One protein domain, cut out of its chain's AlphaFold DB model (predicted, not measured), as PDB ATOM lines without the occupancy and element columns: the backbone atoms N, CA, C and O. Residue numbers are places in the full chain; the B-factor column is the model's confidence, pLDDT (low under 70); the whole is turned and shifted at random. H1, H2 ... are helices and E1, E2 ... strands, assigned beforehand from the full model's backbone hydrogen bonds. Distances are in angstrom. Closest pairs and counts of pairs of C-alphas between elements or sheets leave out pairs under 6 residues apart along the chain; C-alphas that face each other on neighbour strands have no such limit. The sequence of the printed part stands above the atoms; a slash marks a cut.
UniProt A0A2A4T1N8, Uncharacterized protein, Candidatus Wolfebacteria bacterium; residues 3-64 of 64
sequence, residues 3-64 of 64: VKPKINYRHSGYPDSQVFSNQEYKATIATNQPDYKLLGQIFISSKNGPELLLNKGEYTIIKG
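This is residues 3 to 64 of the 64 residues of an uncharacterized protein of Candidatus Wolfebacteria bacterium (UniProt A0A2A4T1N8). With little regular structure, the domain is a small antiparallel sheet, order E2, E3, E4, with the antiparallel pair E1 and E5 beside it, helix H1 out at one end and a long loop, residues 6 to 24. The 62 printed residues run E1, E2, H1, E3, E4, E5, mostly strand, with 23 in named elements. The whole is compact, radius of gyration of the C-alphas 10.8 A, spanning 27 by 24 by 18 A.

E2, residues 25 to 29, is 12.7 A long; E3 is 42 to 44, E4 52 to 54. E1, residues 3 to 5, begins at C-alpha (86.843, 51.814, 324.790). E5, residues 59 to 63, 12.0 A, ends at C-alpha (89.140, 45.331, 326.154). H1 is 36 to 39.

N 28 of E2 and O 43 of E3 are 3.0 A apart. In the hairpin E3 and E4, N 54 and O 42 are 2.8 A apart. Between E1 and E5, N 60 and O 4 are 2.8 A apart. The closest C-alphas of E1 and E2, Val 3 and Tyr 25, are 5.4 A apart. H1, too short for an O i to N i+4 pair, is only just not on the sheet, with 4 pairs of C-alphas within 10 A.

The printed part has no cut. The link E1 to E2 is long, 19 residues; residues 8 to 17 are under pLDDT 70.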
ATOM      1  N   VAL A   3      87.012  51.296 326.154       92.88
ATOM      2  CA  VAL A   3      86.843  51.814 324.790       92.88
ATOM      3  C   VAL A   3      87.682  53.063 324.531       92.88
ATOM      4  O   VAL A   3      88.046  53.780 325.462       92.88
ATOM      5  N   LYS A   4      87.922  53.359 323.252       91.88
ATOM      6  CA  LYS A   4      88.384  54.667 322.774       91.88
ATOM      7  C   LYS A   4      87.311  55.327 321.905       91.88
ATOM      8  O   LYS A   4      86.874  54.685 320.946       91.88
ATOM      9  N   PRO A   5      86.897  56.573 322.187       89.31
ATOM     10  CA  PRO A   5      86.073  57.364 321.279       89.31
ATOM     11  C   PRO A   5      86.804  57.604 319.954       89.31
ATOM     12  O   PRO A   5      88.031  57.669 319.906       89.31
ATOM     13  N   LYS A   6      86.066  57.777 318.863       87.69
ATOM     14  CA  LYS A   6      86.614  58.179 317.559       87.69
ATOM     15  C   LYS A   6      86.382  59.665 317.326       87.69
ATOM     16  O   LYS A   6      85.422  60.209 317.830       87.69
ATOM     17  N   ILE A   7      87.214  60.319 316.516       76.00
ATOM     18  CA  ILE A   7      87.126  61.776 316.252       76.00
ATOM     19  C   ILE A   7      85.726  62.222 315.783       76.00
ATOM     20  O   ILE A   7      85.323  63.349 316.039       76.00
ATOM     21  N   ASN A   8      84.979  61.339 315.122       67.56
ATOM     22  CA  ASN A   8      83.632  61.592 314.623       67.56
ATOM     23  C   ASN A   8      82.512  61.268 315.626       67.56
ATOM     24  O   ASN A   8      81.367  61.125 315.194       67.56
ATOM     25  N   TYR A   9      82.807  61.100 316.920       67.38
ATOM     26  CA  TYR A   9      81.746  60.927 317.905       67.38
ATOM     27  C   TYR A   9      80.873  62.188 317.923       67.38
ATOM     28  O   TYR A   9      81.373  63.314 317.980       67.38
ATOM     29  N   ARG A  10      79.556  62.027 317.821       59.03
ATOM     30  CA  ARG A  10      78.636  63.152 317.932       59.03
ATOM     31  C   ARG A  10      78.622  63.631 319.374       59.03
ATOM     32  O   ARG A  10      78.243  62.901 320.286       59.03
ATOM     33  N   HIS A  11      78.976  64.896 319.567       58.00
ATOM     34  CA  HIS A  11      78.789  65.633 320.817       58.00
ATOM     35  C   HIS A  11      77.299  65.962 321.012       58.00
ATOM     36  O   HIS A  11      76.866  67.107 320.978       58.00
ATOM     37  N   SER A  12      76.457  64.939 321.113       52.56
ATOM     38  CA  SER A  12      75.029  65.106 321.381       52.56
ATOM     39  C   SER A  12      74.811  65.109 322.892       52.56
ATOM     40  O   SER A  12      74.360  64.122 323.461       52.56
ATOM     41  N   GLY A  13      75.192  66.199 323.559       55.44
ATOM     42  CA  GLY A  13      75.009  66.346 325.003       55.44
ATOM     43  C   GLY A  13      75.981  67.327 325.650       55.44
ATOM     44  O   GLY A  13      77.070  67.545 325.130       55.44
ATOM     45  N   TYR A  14      75.513  67.906 326.761       57.69
ATOM     46  CA  TYR A  14      76.143  68.835 327.710       57.69
ATOM     47  C   TYR A  14      77.504  69.439 327.298       57.69
ATOM     48  O   TYR A  14      78.492  68.702 327.267       57.69
ATOM     49  N   PRO A  15      77.586  70.771 327.087       59.44
ATOM     50  CA  PRO A  15      78.773  71.453 326.549       59.44
ATOM     51  C   PRO A  15      80.067  71.203 327.341       59.44
ATOM     52  O   PRO A  15      81.155  71.266 326.772       59.44
ATOM     53  N   ASP A  16      79.954  70.865 328.625       65.69
ATOM     54  CA  ASP A  16      81.095  70.635 329.517       65.69
ATOM     55  C   ASP A  16      81.635  69.201 329.469       65.69
ATOM     56  O   ASP A  16      82.722  68.905 329.972       65.69
ATOM     57  N   SER A  17      80.899  68.276 328.854       69.38
ATOM     58  CA  SER A  17      81.357  66.898 328.738       69.38
ATOM     59  C   SER A  17      82.433  66.818 327.669       69.38
ATOM     60  O   SER A  17      82.204  67.242 326.550       69.38
ATOM     61  N   GLN A  18      83.608  66.275 327.973       74.38
ATOM     62  CA  GLN A  18      84.695  66.166 326.999       74.38
ATOM     63  C   GLN A  18      85.317  64.784 327.064       74.38
ATOM     64  O   GLN A  18      85.707  64.308 328.134       74.38
ATOM     65  N   VAL A  19      85.435  64.156 325.897       79.25
ATOM     66  CA  VAL A  19      86.144  62.891 325.728       79.25
ATOM     67  C   VAL A  19      87.094  62.993 324.544       79.25
ATOM     68  O   VAL A  19      86.820  63.654 323.544       79.25
ATOM     69  N   PHE A  20      88.252  62.366 324.663       83.69
ATOM     70  CA  PHE A  20      89.334  62.522 323.707       83.69
ATOM     71  C   PHE A  20      89.619  61.181 323.051       83.69
ATOM     72  O   PHE A  20      89.742  60.161 323.724       83.69
ATOM     73  N   SER A  21      89.754  61.172 321.726       86.00
ATOM     74  CA  SER A  21      89.966  59.938 320.960       86.00
ATOM     75  C   SER A  21      91.289  59.228 321.275       86.00
ATOM     76  O   SER A  21      91.456  58.042 320.990       86.00
ATOM     77  N   ASN A  22      92.237  59.935 321.892       85.94
ATOM     78  CA  ASN A  22      93.504  59.378 322.357       85.94
ATOM     79  C   ASN A  22      93.435  58.771 323.774       85.94
ATOM     80  O   ASN A  22      94.403  58.130 324.183       85.94
ATOM     81  N   GLN A  23      92.325  58.926 324.502       87.94
ATOM     82  CA  GLN A  23      92.140  58.423 325.866       87.94
ATOM     83  C   GLN A  23      91.245  57.182 325.902       87.94
ATOM     84  O   GLN A  23      90.354  57.010 325.072       87.94
ATOM     85  N   GLU A  24      91.498  56.317 326.882       91.50
ATOM     86  CA  GLU A  24      90.688  55.130 327.156       91.50
ATOM     87  C   GLU A  24      89.670  55.415 328.253       91.50
ATOM     88  O   GLU A  24      89.980  56.058 329.256       91.50
ATOM     89  N   TYR A  25      88.462  54.890 328.071       89.81
ATOM     90  CA  TYR A  25      87.352  55.094 328.988       89.81
ATOM     91  C   TYR A  25      86.738  53.762 329.370       89.81
ATOM     92  O   TYR A  25      86.578  52.858 328.543       89.81
ATOM     93  N   LYS A  26      86.349  53.656 330.640       91.75
ATOM     94  CA  LYS A  26      85.464  52.586 331.071       91.75
ATOM     95  C   LYS A  26      84.080  52.856 330.498       91.75
ATOM     96  O   LYS A  26      83.575  53.972 330.599       91.75
ATOM     97  N   ALA A  27      83.502  51.822 329.905       91.44
ATOM     98  CA  ALA A  27      82.198  51.889 329.283       91.44
ATOM     99  C   ALA A  27      81.243  50.850 329.858       91.44
ATOM    100  O   ALA A  27      81.642  49.738 330.228       91.44
ATOM    101  N   THR A  28      79.965  51.196 329.849       92.12
ATOM    102  CA  THR A  28      78.844  50.321 330.187       92.12
ATOM    103  C   THR A  28      77.882  50.258 329.013       92.12
ATOM    104  O   THR A  28      77.670  51.241 328.307       92.12
ATOM    105  N   ILE A  29      77.314  49.076 328.767       90.38
ATOM    106  CA  ILE A  29      76.270  48.924 327.748       90.38
ATOM    107  C   ILE A  29      75.061  49.739 328.197       90.38
ATOM    108  O   ILE A  29      74.618  49.606 329.338       90.38
ATOM    109  N   ALA A  30      74.530  50.569 327.304       87.56
ATOM    110  CA  ALA A  30      73.345  51.352 327.590       87.56
ATOM    111  C   ALA A  30      72.104  50.443 327.523       87.56
ATOM    112  O   ALA A  30      71.835  49.802 326.508       87.56
ATOM    113  N   THR A  31      71.375  50.333 328.636       84.81
ATOM    114  CA  THR A  31      70.204  49.438 328.778       84.81
ATOM    115  C   THR A  31      68.962  50.150 329.306       84.81
ATOM    116  O   THR A  31      67.964  49.505 329.606       84.81
ATOM    117  N   ASN A  32      69.025  51.471 329.469       82.69
ATOM    118  CA  ASN A  32      67.926  52.291 329.979       82.69
ATOM    119  C   ASN A  32      66.821  52.537 328.939       82.69
ATOM    120  O   ASN A  32      65.766  53.047 329.300       82.69
ATOM    121  N   GLN A  33      67.053  52.172 327.678       81.94
ATOM    122  CA  GLN A  33      66.039  52.106 326.629       81.94
ATOM    123  C   GLN A  33      66.126  50.740 325.921       81.94
ATOM    124  O   GLN A  33      67.220  50.163 325.848       81.94
ATOM    125  N   PRO A  34      65.006  50.191 325.414       78.81
ATOM    126  CA  PRO A  34      64.968  48.842 324.841       78.81
ATOM    127  C   PRO A  34      65.856  48.669 323.600       78.81
ATOM    128  O   PRO A  34      66.395  47.591 323.349       78.81
ATOM    129  N   ASP A  35      66.009  49.733 322.821       83.88
ATOM    130  CA  ASP A  35      66.735  49.780 321.557       83.88
ATOM    131  C   ASP A  35      68.244  49.970 321.739       83.88
ATOM    132  O   ASP A  35      69.023  49.462 320.935       83.88
ATOM    133  N   TYR A  36      68.690  50.605 322.822       83.62
ATOM    134  CA  TYR A  36      70.099  50.969 323.009       83.62
ATOM    135  C   TYR A  36      71.056  49.777 322.968       83.62
ATOM    136  O   TYR A  36      72.111  49.825 322.326       83.62
ATOM    137  N   LYS A  37      70.661  48.660 323.586       78.19
ATOM    138  CA  LYS A  37      71.446  47.421 323.560       78.19
ATOM    139  C   LYS A  37      71.538  46.835 322.148       78.19
ATOM    140  O   LYS A  37      72.599  46.349 321.764       78.19
ATOM    141  N   LEU A  38      70.449  46.888 321.379       85.56
ATOM    142  CA  LEU A  38      70.397  46.392 319.998       85.56
ATOM    143  C   LEU A  38      71.218  47.282 319.058       85.56
ATOM    144  O   LEU A  38      71.938  46.783 318.192       85.56
ATOM    145  N   LEU A  39      71.167  48.595 319.282       84.88
ATOM    146  CA  LEU A  39      71.940  49.601 318.559       84.88
ATOM    147  C   LEU A  39      73.423  49.606 318.954       84.88
ATOM    148  O   LEU A  39      74.232  50.228 318.270       84.88
ATOM    149  N   GLY A  40      73.804  48.888 320.017       86.50
ATOM    150  CA  GLY A  40      75.176  48.815 320.517       86.50
ATOM    151  C   GLY A  40      75.670  50.139 321.095       86.50
ATOM    152  O   GLY A  40      76.847  50.473 320.946       86.50
ATOM    153  N   GLN A  41      74.775  50.911 321.705       91.62
ATOM    154  CA  GLN A  41      75.117  52.161 322.369       91.62
ATOM    155  C   GLN A  41      75.705  51.905 323.759       91.62
ATOM    156  O   GLN A  41      75.392  50.912 324.426       91.62
ATOM    157  N   ILE A  42      76.586  52.803 324.191       91.31
ATOM    158  CA  ILE A  42      77.308  52.690 325.460       91.31
ATOM    159  C   ILE A  42      77.335  54.026 326.189       91.31
ATOM    160  O   ILE A  42      77.339  55.074 325.548       91.31
ATOM    161  N   PHE A  43      77.428  53.980 327.513       90.94
ATOM    162  CA  PHE A  43      77.777  55.138 328.327       90.94
ATOM    163  C   PHE A  43      79.265  55.119 328.660       90.94
ATOM    164  O   PHE A  43      79.824  54.062 328.964       90.94
ATOM    165  N   ILE A  44      79.898  56.289 328.607       88.31
ATOM    166  CA  ILE A  44      81.263  56.506 329.087       88.31
ATOM    167  C   ILE A  44      81.303  57.671 330.068       88.31
ATOM    168  O   ILE A  44      80.626  58.682 329.879       88.31
ATOM    169  N   SER A  45      82.134  57.554 331.100       84.12
ATOM    170  CA  SER A  45      82.329  58.640 332.060       84.12
ATOM    171  C   SER A  45      83.098  59.798 331.420       84.12
ATOM    172  O   SER A  45      84.206  59.617 330.911       84.12
ATOM    173  N   SER A  46      82.524  60.998 331.468       76.19
ATOM    174  CA  SER A  46      83.219  62.244 331.141       76.19
ATOM    175  C   SER A  46      84.030  62.724 332.348       76.19
ATOM    176  O   SER A  46      83.644  62.493 333.492       76.19
ATOM    177  N   LYS A  47      85.155  63.413 332.115       72.38
ATOM    178  CA  LYS A  47      85.953  64.002 333.207       72.38
ATOM    179  C   LYS A  47      85.280  65.210 333.862       72.38
ATOM    180  O   LYS A  47      85.453  65.414 335.057       72.38
ATOM    181  N   ASN A  48      84.549  65.998 333.076       73.62
ATOM    182  CA  ASN A  48      84.068  67.328 333.466       73.62
ATOM    183  C   ASN A  48      82.543  67.462 333.337       73.62
ATOM    184  O   ASN A  48      82.018  68.565 333.248       73.62
ATOM    185  N   GLY A  49      81.819  66.345 333.279       75.88
ATOM    186  CA  GLY A  49      80.388  66.378 333.024       75.88
ATOM    187  C   GLY A  49      79.711  65.026 333.219       75.88
ATOM    188  O   GLY A  49      80.351  64.072 333.669       75.88
ATOM    189  N   PRO A  50      78.414  64.941 332.888       81.94
ATOM    190  CA  PRO A  50      77.673  63.689 332.916       81.94
ATOM    191  C   PRO A  50      78.258  62.646 331.955       81.94
ATOM    192  O   PRO A  50      79.095  62.937 331.098       81.94
ATOM    193  N   GLU A  51      77.803  61.402 332.100       84.69
ATOM    194  CA  GLU A  51      78.166  60.336 331.170       84.69
ATOM    195  C   GLU A  51      77.703  60.667 329.747       84.69
ATOM    196  O   GLU A  51      76.611  61.196 329.527       84.69
ATOM    197  N   LEU A  52      78.543  60.334 328.771       86.94
ATOM    198  CA  LEU A  52      78.235  60.501 327.358       86.94
ATOM    199  C   LEU A  52      77.736  59.189 326.769       86.94
ATOM    200  O   LEU A  52      78.335  58.136 326.988       86.94
ATOM    201  N   LEU A  53      76.664  59.274 325.983       89.12
ATOM    202  CA  LEU A  53      76.165  58.171 325.174       89.12
ATOM    203  C   LEU A  53      76.909  58.154 323.835       89.12
ATOM    204  O   LEU A  53      76.832  59.121 323.081       89.12
ATOM    205  N   LEU A  54      77.594  57.057 323.523       88.31
ATOM    206  CA  LEU A  54      78.218  56.840 322.218       88.31
ATOM    207  C   LEU A  54      77.467  55.779 321.418       88.31
ATOM    208  O   LEU A  54      77.117  54.715 321.937       88.31
ATOM    209  N   ASN A  55      77.279  56.041 320.128       90.12
ATOM    210  CA  ASN A  55      76.696  55.110 319.173       90.12
ATOM    211  C   ASN A  55      77.702  54.059 318.711       90.12
ATOM    212  O   ASN A  55      78.915  54.289 318.658       90.12
ATOM    213  N   LYS A  56      77.192  52.894 318.301       85.81
ATOM    214  CA  LYS A  56      78.006  51.861 317.660       85.81
ATOM    215  C   LYS A  56      78.644  52.434 316.396       85.81
ATOM    216  O   LYS A  56      77.961  52.802 315.448       85.81
ATOM    217  N   GLY A  57      79.971  52.508 316.400       88.56
ATOM    218  CA  GLY A  57      80.754  53.137 315.335       88.56
ATOM    219  C   GLY A  57      81.497  54.396 315.774       88.56
ATOM    220  O   GLY A  57      82.522  54.693 315.164       88.56
ATOM    221  N   GLU A  58      81.076  55.053 316.857       90.25
ATOM    222  CA  GLU A  58      81.722  56.240 317.451       90.25
ATOM    223  C   GLU A  58      82.800  55.885 318.484       90.25
ATOM    224  O   GLU A  58      83.473  56.762 319.020       90.25
ATOM    225  N   TYR A  59      82.993  54.595 318.750       91.31
ATOM    226  CA  TYR A  59      84.017  54.081 319.646       91.31
ATOM    227  C   TYR A  59      84.627  52.780 319.111       91.31
ATOM    228  O   TYR A  59      84.078  52.130 318.215       91.31
ATOM    229  N   THR A  60      85.771  52.406 319.672       92.81
ATOM    230  CA  THR A  60      86.457  51.129 319.450       92.81
ATOM    231  C   THR A  60      86.630  50.426 320.790       92.81
ATOM    232  O   THR A  60      87.086  51.049 321.747       92.81
ATOM    233  N   ILE A  61      86.286  49.138 320.870       92.81
ATOM    234  CA  ILE A  61      86.523  48.326 322.071       92.81
ATOM    235  C   ILE A  61      88.004  47.950 322.120       92.81
ATOM    236  O   ILE A  61      88.520  47.344 321.186       92.81
ATOM    237  N   ILE A  62      88.671  48.310 323.214       93.56
ATOM    238  CA  ILE A  62      90.070  47.959 323.485       93.56
ATOM    239  C   ILE A  62      90.139  46.674 324.315       93.56
ATOM    240  O   ILE A  62      90.992  45.824 324.077       93.56
ATOM    241  N   LYS A  63      89.219  46.509 325.278       89.44
ATOM    242  CA  LYS A  63      89.140  45.331 326.154       89.44
ATOM    243  C   LYS A  63      87.695  45.026 326.560       89.44
ATOM    244  O   LYS A  63      86.961  45.952 326.912       89.44
ATOM    245  N   GLY A  64      87.310  43.746 326.522       75.88
ATOM    246  CA  GLY A  64      86.001  43.235 326.969       75.88
ATOM    247  C   GLY A  64      85.765  43.438 328.457       75.88
ATOM    248  O   GLY A  64      86.698  43.167 329.239       75.88
TER     249      GLY A  64